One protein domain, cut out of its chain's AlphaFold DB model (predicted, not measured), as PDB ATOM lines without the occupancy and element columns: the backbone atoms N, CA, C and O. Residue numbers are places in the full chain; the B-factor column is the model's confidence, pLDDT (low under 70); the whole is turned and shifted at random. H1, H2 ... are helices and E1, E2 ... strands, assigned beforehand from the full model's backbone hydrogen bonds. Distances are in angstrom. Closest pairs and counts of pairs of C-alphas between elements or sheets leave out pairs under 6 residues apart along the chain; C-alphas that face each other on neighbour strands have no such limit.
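Overview. This is residues 6 to 62 of the 62 residues of an uncharacterized protein of Gammaproteobacteria bacterium RBG_16_51_14 (UniProt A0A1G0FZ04). A strongly twisted ribbon of three antiparallel strands, E1, E2 and E3, has the helix H1 packed lengthwise over one face, above E2 and E3. The whole is an elongated slab of two layers, one the sheet and one the helix, with E1 at the sheet's edge and most of its length away from H1. The printed part has 57 residues, with three named strands followed by one named helix, and the class is mixed, helices and strands. The sheet's order is E1, E2, E3, and these form a meander, each strand the antiparallel neighbour of the one before. The whole is only just loose, close to compact, with a radius of gyration of the C-alphas of 12.4 A and spans of 38 by 22 by 13 A.

Along the chain. E1 is residues 6 to 12, beginning at C-alpha 6 at (37.153, 5.412, -19.807), and is 19.5 A from first to last C-alpha. E2, residues 15 to 24, is the longest strand by residues and measures 29.1 A. E3, residues 28 to 36, measures 24.1 A, begins at C-alpha 28 at (28.636, 4.086, -9.430), and bends by 50 degrees at residue 33. H1, residues 44 to 60, measures 24.8 A and ends at C-alpha 60 at (31.198, -8.802, -8.764).

Arrangement. E2 is the inner strand of the sheet, and E1 and E3 are its edge strands. E1 and E2 form a hairpin, antiparallel with 150 degrees between their directions; N 8 and O 19 are 2.8 A apart and N 17 and O 10 are 2.9 A apart, within hydrogen-bond range. E2 and E3 form a second hairpin, antiparallel at 155 degrees, with N 20 and O 33 at 2.8 A and N 30 and O 22 at 2.9 A, within hydrogen-bond range. H1 is on the sheet at a height over the sheet of 8.7 A. It lies over E2 and E3 and runs along the strands, at 21 degrees to E3 on the local plane. The closest C-alphas of E3 and H1 are those of Leu 32 and Ala 50, 5.5 A apart. The closest C-alphas of E2 and H1 are those of Phe 20 and Ala 50, 6.3 A apart. In H1 every O i to N i+4 pair is within hydrogen-bond range.

Size, cuts and confidence. The two C-alphas farthest apart are those of Arg 13 and Thr 62, at 39.6 A. The printed part has no cut and ends at residue 62, the chain's last residue. The links E1 to E2 and E2 to E3 are tight, and the link E3 to H1, with 7 residues between them, is short. The mean pLDDT of the printed part is 92.2, and one residue, 62, is under 70.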
ATOM      1  N   PHE A   6      36.961   3.979 -19.592       95.50
ATOM      2  CA  PHE A   6      37.153   5.412 -19.807       95.50
ATOM      3  C   PHE A   6      38.475   5.896 -19.201       95.50
ATOM      4  O   PHE A   6      39.009   5.281 -18.278       95.50
ATOM      5  N   GLU A   7      39.007   7.000 -19.733       95.69
ATOM      6  CA  GLU A   7      40.232   7.658 -19.262       95.69
ATOM      7  C   GLU A   7      39.914   9.097 -18.859       95.69
ATOM      8  O   GLU A   7      39.425   9.881 -19.672       95.69
ATOM      9  N   LEU A   8      40.249   9.454 -17.624       95.00
ATOM     10  CA  LEU A   8      40.284  10.822 -17.133       95.00
ATOM     11  C   LEU A   8      41.726  11.340 -17.202       95.00
ATOM     12  O   LEU A   8      42.661  10.683 -16.735       95.00
ATOM     13  N   ARG A   9      41.909  12.525 -17.791       93.75
ATOM     14  CA  ARG A   9      43.211  13.192 -17.934       93.75
ATOM     15  C   ARG A   9      43.288  14.362 -16.969       93.75
ATOM     16  O   ARG A   9      42.577  15.346 -17.138       93.75
ATOM     17  N   LEU A  10      44.168  14.251 -15.984       93.75
ATOM     18  CA  LEU A  10      44.336  15.238 -14.925       93.75
ATOM     19  C   LEU A  10      45.637  16.009 -15.136       93.75
ATOM     20  O   LEU A  10      46.667  15.425 -15.473       93.75
ATOM     21  N   ARG A  11      45.595  17.321 -14.907       94.25
ATOM     22  CA  ARG A  11      46.776  18.183 -14.858       94.25
ATOM     23  C   ARG A  11      46.783  18.888 -13.509       94.25
ATOM     24  O   ARG A  11      45.844  19.610 -13.197       94.25
ATOM     25  N   ALA A  12      47.839  18.674 -12.742       87.31
ATOM     26  CA  ALA A  12      48.074  19.305 -11.454       87.31
ATOM     27  C   ALA A  12      49.471  19.936 -11.433       87.31
ATOM     28  O   ALA A  12      50.273  19.733 -12.349       87.31
ATOM     29  N   ARG A  13      49.779  20.682 -10.367       90.12
ATOM     30  CA  ARG A  13      51.111  21.277 -10.163       90.12
ATOM     31  C   ARG A  13      52.222  20.219 -10.147       90.12
ATOM     32  O   ARG A  13      53.325  20.486 -10.602       90.12
ATOM     33  N   GLU A  14      51.903  19.022  -9.667       83.38
ATOM     34  CA  GLU A  14      52.819  17.883  -9.531       83.38
ATOM     35  C   GLU A  14      52.996  17.082 -10.837       83.38
ATOM     36  O   GLU A  14      53.855  16.206 -10.911       83.38
ATOM     37  N   GLY A  15      52.207  17.373 -11.882       89.38
ATOM     38  CA  GLY A  15      52.342  16.744 -13.195       89.38
ATOM     39  C   GLY A  15      51.020  16.392 -13.875       89.38
ATOM     40  O   GLY A  15      49.939  16.862 -13.517       89.38
ATOM     41  N   ILE A  16      51.116  15.557 -14.913       94.12
ATOM     42  CA  ILE A  16      49.962  15.053 -15.666       94.12
ATOM     43  C   ILE A  16      49.712  13.605 -15.251       94.12
ATOM     44  O   ILE A  16      50.605  12.769 -15.379       94.12
ATOM     45  N   ALA A  17      48.497  13.292 -14.811       94.19
ATOM     46  CA  ALA A  17      48.085  11.942 -14.447       94.19
ATOM     47  C   ALA A  17      46.970  11.434 -15.367       94.19
ATOM     48  O   ALA A  17      46.199  12.206 -15.947       94.19
ATOM     49  N   ARG A  18      46.891  10.114 -15.511       95.50
ATOM     50  CA  ARG A  18      45.808   9.422 -16.211       95.50
ATOM     51  C   ARG A  18      45.145   8.452 -15.260       95.50
ATOM     52  O   ARG A  18      45.833   7.698 -14.574       95.50
ATOM     53  N   VAL A  19      43.820   8.475 -15.245       96.62
ATOM     54  CA  VAL A  19      43.000   7.613 -14.397       96.62
ATOM     55  C   VAL A  19      42.045   6.830 -15.280       96.62
ATOM     56  O   VAL A  19      41.281   7.411 -16.046       96.62
ATOM     57  N   PHE A  20      42.075   5.510 -15.174       97.38
ATOM     58  CA  PHE A  20      41.108   4.634 -15.811       97.38
ATOM     59  C   PHE A  20      39.947   4.353 -14.882       97.38
ATOM     60  O   PHE A  20      40.151   4.032 -13.711       97.38
ATOM     61  N   TYR A  21      38.740   4.423 -15.426       97.00
ATOM     62  CA  TYR A  21      37.516   4.161 -14.686       97.00
ATOM     63  C   TYR A  21      36.465   3.478 -15.559       97.00
ATOM     64  O   TYR A  21      36.551   3.481 -16.791       97.00
ATOM     65  N   CYS A  22      35.468   2.884 -14.914       95.06
ATOM     66  CA  CYS A  22      34.264   2.385 -15.566       95.06
ATOM     67  C   CYS A  22      33.024   2.748 -14.748       95.06
ATOM     68  O   CYS A  22      33.112   3.026 -13.553       95.06
ATOM     69  N   THR A  23      31.867   2.725 -15.397       92.56
ATOM     70  CA  THR A  23      30.563   2.844 -14.744       92.56
ATOM     71  C   THR A  23      29.951   1.460 -14.584       92.56
ATOM     72  O   THR A  23      30.053   0.629 -15.490       92.56
ATOM     73  N   ILE A  24      29.321   1.213 -13.444       86.00
ATOM     74  CA  ILE A  24      28.597  -0.029 -13.146       86.00
ATOM     75  C   ILE A  24      27.127   0.277 -12.823       86.00
ATOM     76  O   ILE A  24      26.721   1.442 -12.813       86.00
ATOM     77  N   VAL A  25      26.336  -0.770 -12.570       77.81
ATOM     78  CA  VAL A  25      24.937  -0.658 -12.125       77.81
ATOM     79  C   VAL A  25      24.862   0.206 -10.853       77.81
ATOM     80  O   VAL A  25      25.818   0.264 -10.081       77.81
ATOM     81  N   GLU A  26      23.740   0.907 -10.661       83.44
ATOM     82  CA  GLU A  26      23.499   1.855  -9.552       83.44
ATOM     83  C   GLU A  26      24.272   3.184  -9.631       83.44
ATOM     84  O   GLU A  26      24.553   3.806  -8.608       83.44
ATOM     85  N   ASN A  27      24.610   3.657 -10.836       84.31
ATOM     86  CA  ASN A  27      25.247   4.968 -11.054       84.31
ATOM     87  C   ASN A  27      26.601   5.144 -10.337       84.31
ATOM     88  O   ASN A  27      27.018   6.263 -10.033       84.31
ATOM     89  N   LYS A  28      27.321   4.045 -10.080       89.75
ATOM     90  CA  LYS A  28      28.636   4.086  -9.430       89.75
ATOM     91  C   LYS A  28      29.752   4.215 -10.466       89.75
ATOM     92  O   LYS A  28      29.809   3.472 -11.450       89.75
ATOM     93  N   ILE A  29      30.676   5.137 -10.206       94.38
ATOM     94  CA  ILE A  29      31.936   5.278 -10.941       94.38
ATOM     95  C   ILE A  29      33.020   4.541 -10.160       94.38
ATOM     96  O   ILE A  29      33.278   4.854  -9.000       94.38
ATOM     97  N   VAL A  30      33.677   3.581 -10.802       94.94
ATOM     98  CA  VAL A  30      34.752   2.799 -10.192       94.94
ATOM     99  C   VAL A  30      36.080   3.211 -10.798       94.94
ATOM    100  O   VAL A  30      36.310   3.028 -11.995       94.94
ATOM    101  N   ILE A  31      36.971   3.741  -9.962       97.00
ATOM    102  CA  ILE A  31      38.355   4.015 -10.343       97.00
ATOM    103  C   ILE A  31      39.126   2.698 -10.367       97.00
ATOM    104  O   ILE A  31      39.211   1.983  -9.373       97.00
ATOM    105  N   LEU A  32      39.697   2.373 -11.521       97.06
ATOM    106  CA  LEU A  32      40.362   1.101 -11.762       97.06
ATOM    107  C   LEU A  32      41.863   1.220 -11.573       97.06
ATOM    108  O   LEU A  32      42.477   0.355 -10.957       97.06
ATOM    109  N   HIS A  33      42.488   2.248 -12.136       97.12
ATOM    110  CA  HIS A  33      43.941   2.370 -12.144       97.12
ATOM    111  C   HIS A  33      44.357   3.815 -12.412       97.12
ATOM    112  O   HIS A  33      43.736   4.477 -13.235       97.12
ATOM    113  N   GLN A  34      45.412   4.290 -11.752       94.94
ATOM    114  CA  GLN A  34      45.974   5.617 -11.988       94.94
ATOM    115  C   GLN A  34      47.490   5.553 -12.128       94.94
ATOM    116  O   GLN A  34      48.141   4.754 -11.452       94.94
ATOM    117  N   PHE A  35      48.042   6.429 -12.963       93.81
ATOM    118  CA  PHE A  35      49.483   6.576 -13.124       93.81
ATOM    119  C   PHE A  35      49.864   7.995 -13.560       93.81
ATOM    120  O   PHE A  35      49.094   8.703 -14.217       93.81
ATOM    121  N   ILE A  36      51.086   8.402 -13.206       93.44
ATOM    122  CA  ILE A  36      51.691   9.643 -13.694       93.44
ATOM    123  C   ILE A  36      52.177   9.411 -15.125       93.44
ATOM    124  O   ILE A  36      52.880   8.441 -15.419       93.44
ATOM    125  N   LYS A  37      51.804  10.313 -16.029       91.81
ATOM    126  CA  LYS A  37      52.165  10.261 -17.441       91.81
ATOM    127  C   LYS A  37      53.680  10.431 -17.597       91.81
ATOM    128  O   LYS A  37      54.212  11.511 -17.370       91.81
ATOM    129  N   LYS A  38      54.351   9.378 -18.068       89.38
ATOM    130  CA  LYS A  38      55.771   9.411 -18.467       89.38
ATOM    131  C   LYS A  38      55.973   9.553 -19.981       89.38
ATOM    132  O   LYS A  38      57.061   9.891 -20.423       89.38
ATOM    133  N   SER A  39      54.931   9.302 -20.777       89.19
ATOM    134  CA  SER A  39      54.945   9.398 -22.240       89.19
ATOM    135  C   SER A  39      53.573   9.814 -22.787       89.19
ATOM    136  O   SER A  39      52.557   9.726 -22.095       89.19
ATOM    137  N   ASP A  40      53.518  10.313 -24.027       85.88
ATOM    138  CA  ASP A  40      52.263  10.765 -24.649       85.88
ATOM    139  C   ASP A  40      51.273   9.637 -24.909       85.88
ATOM    140  O   ASP A  40      50.070   9.798 -24.689       85.88
ATOM    141  N   LYS A  41      51.755   8.472 -25.330       90.31
ATOM    142  CA  LYS A  41      50.895   7.308 -25.548       90.31
ATOM    143  C   LYS A  41      50.639   6.596 -24.228       90.31
ATOM    144  O   LYS A  41      51.522   6.494 -23.388       90.31
ATOM    145  N   THR A  42      49.415   6.115 -24.036       89.69
ATOM    146  CA  THR A  42      49.095   5.272 -22.879       89.69
ATOM    147  C   THR A  42      49.860   3.954 -23.019       89.69
ATOM    148  O   THR A  42      49.667   3.273 -24.030       89.69
ATOM    149  N   PRO A  43      50.729   3.585 -22.059       93.94
ATOM    150  CA  PRO A  43      51.459   2.327 -22.142       93.94
ATOM    151  C   PRO A  43      50.493   1.138 -22.109       93.94
ATOM    152  O   PRO A  43      49.543   1.126 -21.324       93.94
ATOM    153  N   ALA A  44      50.750   0.120 -22.932       93.81
ATOM    154  CA  ALA A  44      49.886  -1.059 -23.035       93.81
ATOM    155  C   ALA A  44      49.702  -1.777 -21.686       93.81
ATOM    156  O   ALA A  44      48.594  -2.199 -21.363       93.81
ATOM    157  N   LYS A  45      50.762  -1.818 -20.867       95.25
ATOM    158  CA  LYS A  45      50.748  -2.401 -19.518       95.25
ATOM    159  C   LYS A  45      49.700  -1.754 -18.604       95.25
ATOM    160  O   LYS A  45      48.954  -2.465 -17.938       95.25
ATOM    161  N   GLU A  46      49.599  -0.425 -18.603       96.25
ATOM    162  CA  GLU A  46      48.631   0.276 -17.743       96.25
ATOM    163  C   GLU A  46      47.190   0.025 -18.209       96.25
ATOM    164  O   GLU A  46      46.274  -0.138 -17.399       96.25
ATOM    165  N   LEU A  47      46.991  -0.077 -19.528       94.69
ATOM    166  CA  LEU A  47      45.697  -0.429 -20.109       94.69
ATOM    167  C   LEU A  47      45.288  -1.868 -19.752       94.69
ATOM    168  O   LEU A  47      44.125  -2.117 -19.442       94.69
ATOM    169  N   GLU A  48      46.228  -2.811 -19.780       96.31
ATOM    170  CA  GLU A  48      45.991  -4.207 -19.406       96.31
ATOM    171  C   GLU A  48      45.580  -4.335 -17.934       96.31
ATOM    172  O   GLU A  48      44.579  -4.989 -17.624       96.31
ATOM    173  N   VAL A  49      46.279  -3.634 -17.032       97.69
ATOM    174  CA  VAL A  49      45.931  -3.574 -15.602       97.69
ATOM    175  C   VAL A  49      44.501  -3.069 -15.415       97.69
ATOM    176  O   VAL A  49      43.718  -3.683 -14.683       97.69
ATOM    177  N   ALA A  50      44.126  -1.991 -16.107       97.12
ATOM    178  CA  ALA A  50      42.778  -1.441 -16.032       97.12
ATOM    179  C   ALA A  50      41.713  -2.428 -16.534       97.12
ATOM    180  O   ALA A  50      40.686  -2.610 -15.880       97.12
ATOM    181  N   ARG A  51      41.964  -3.123 -17.652       95.81
ATOM    182  CA  ARG A  51      41.040  -4.136 -18.189       95.81
ATOM    183  C   ARG A  51      40.879  -5.331 -17.256       95.81
ATOM    184  O   ARG A  51      39.751  -5.777 -17.043       95.81
ATOM    185  N   LYS A  52      41.977  -5.824 -16.674       96.94
ATOM    186  CA  LYS A  52      41.946  -6.924 -15.702       96.94
ATOM    187  C   LYS A  52      41.085  -6.555 -14.494       96.94
ATOM    188  O   LYS A  52      40.208  -7.325 -14.115       96.94
ATOM    189  N   ARG A  53      41.276  -5.351 -13.942       97.06
ATOM    190  CA  ARG A  53      40.474  -4.837 -12.818       97.06
ATOM    191  C   ARG A  53      39.007  -4.645 -13.200       97.06
ATOM    192  O   ARG A  53      38.135  -5.064 -12.450       97.06
ATOM    193  N   MET A  54      38.722  -4.114 -14.391       95.19
ATOM    194  CA  MET A  54      37.347  -3.953 -14.877       95.19
ATOM    195  C   MET A  54      36.608  -5.293 -14.978       95.19
ATOM    196  O   MET A  54      35.433  -5.356 -14.636       95.19
ATOM    197  N   LYS A  55      37.277  -6.367 -15.424       94.88
ATOM    198  CA  LYS A  55      36.675  -7.710 -15.480       94.88
ATOM    199  C   LYS A  55      36.299  -8.219 -14.087       94.88
ATOM    200  O   LYS A  55      35.195  -8.718 -13.913       94.88
ATOM    201  N   VAL A  56      37.188  -8.049 -13.104       95.56
ATOM    202  CA  VAL A  56      36.918  -8.423 -11.702       95.56
ATOM    203  C   VAL A  56      35.710  -7.661 -11.164       95.56
ATOM    204  O   VAL A  56      34.813  -8.273 -10.601       95.56
ATOM    205  N   ILE A  57      35.661  -6.347 -11.397       93.81
ATOM    206  CA  ILE A  57      34.533  -5.514 -10.981       93.81
ATOM    207  C   ILE A  57      33.244  -5.975 -11.662       93.81
ATOM    208  O   ILE A  57      32.287  -6.265 -10.966       93.81
ATOM    209  N   LYS A  58      33.207  -6.132 -12.991       89.88
ATOM    210  CA  LYS A  58      31.993  -6.587 -13.694       89.88
ATOM    211  C   LYS A  58      31.462  -7.919 -13.153       89.88
ATOM    212  O   LYS A  58      30.261  -8.032 -12.944       89.88
ATOM    213  N   ASN A  59      32.348  -8.871 -12.862       91.31
ATOM    214  CA  ASN A  59      31.969 -10.165 -12.293       91.31
ATOM    215  C   ASN A  59      31.400 -10.064 -10.869       91.31
ATOM    216  O   ASN A  59      30.675 -10.956 -10.461       91.31
ATOM    217  N   ALA A  60      31.741  -9.023 -10.106       89.12
ATOM    218  CA  ALA A  60      31.198  -8.802  -8.764       89.12
ATOM    219  C   ALA A  60      29.802  -8.148  -8.773       89.12
ATOM    220  O   ALA A  60      29.146  -8.116  -7.739       89.12
ATOM    221  N   TYR A  61      29.371  -7.605  -9.919       81.88
ATOM    222  CA  TYR A  61      28.064  -6.960 -10.114       81.88
ATOM    223  C   TYR A  61      27.188  -7.695 -11.148       81.88
ATOM    224  O   TYR A  61      26.193  -7.131 -11.602       81.88
ATOM    225  N   THR A  62      27.582  -8.907 -11.558       67.00
ATOM    226  CA  THR A  62      26.763  -9.839 -12.357       67.00
ATOM    227  C   THR A  62      26.213 -10.910 -11.433       67.00
ATOM    228  O   THR A  62      25.020 -11.243 -11.582       67.00
TER     229      THR A  62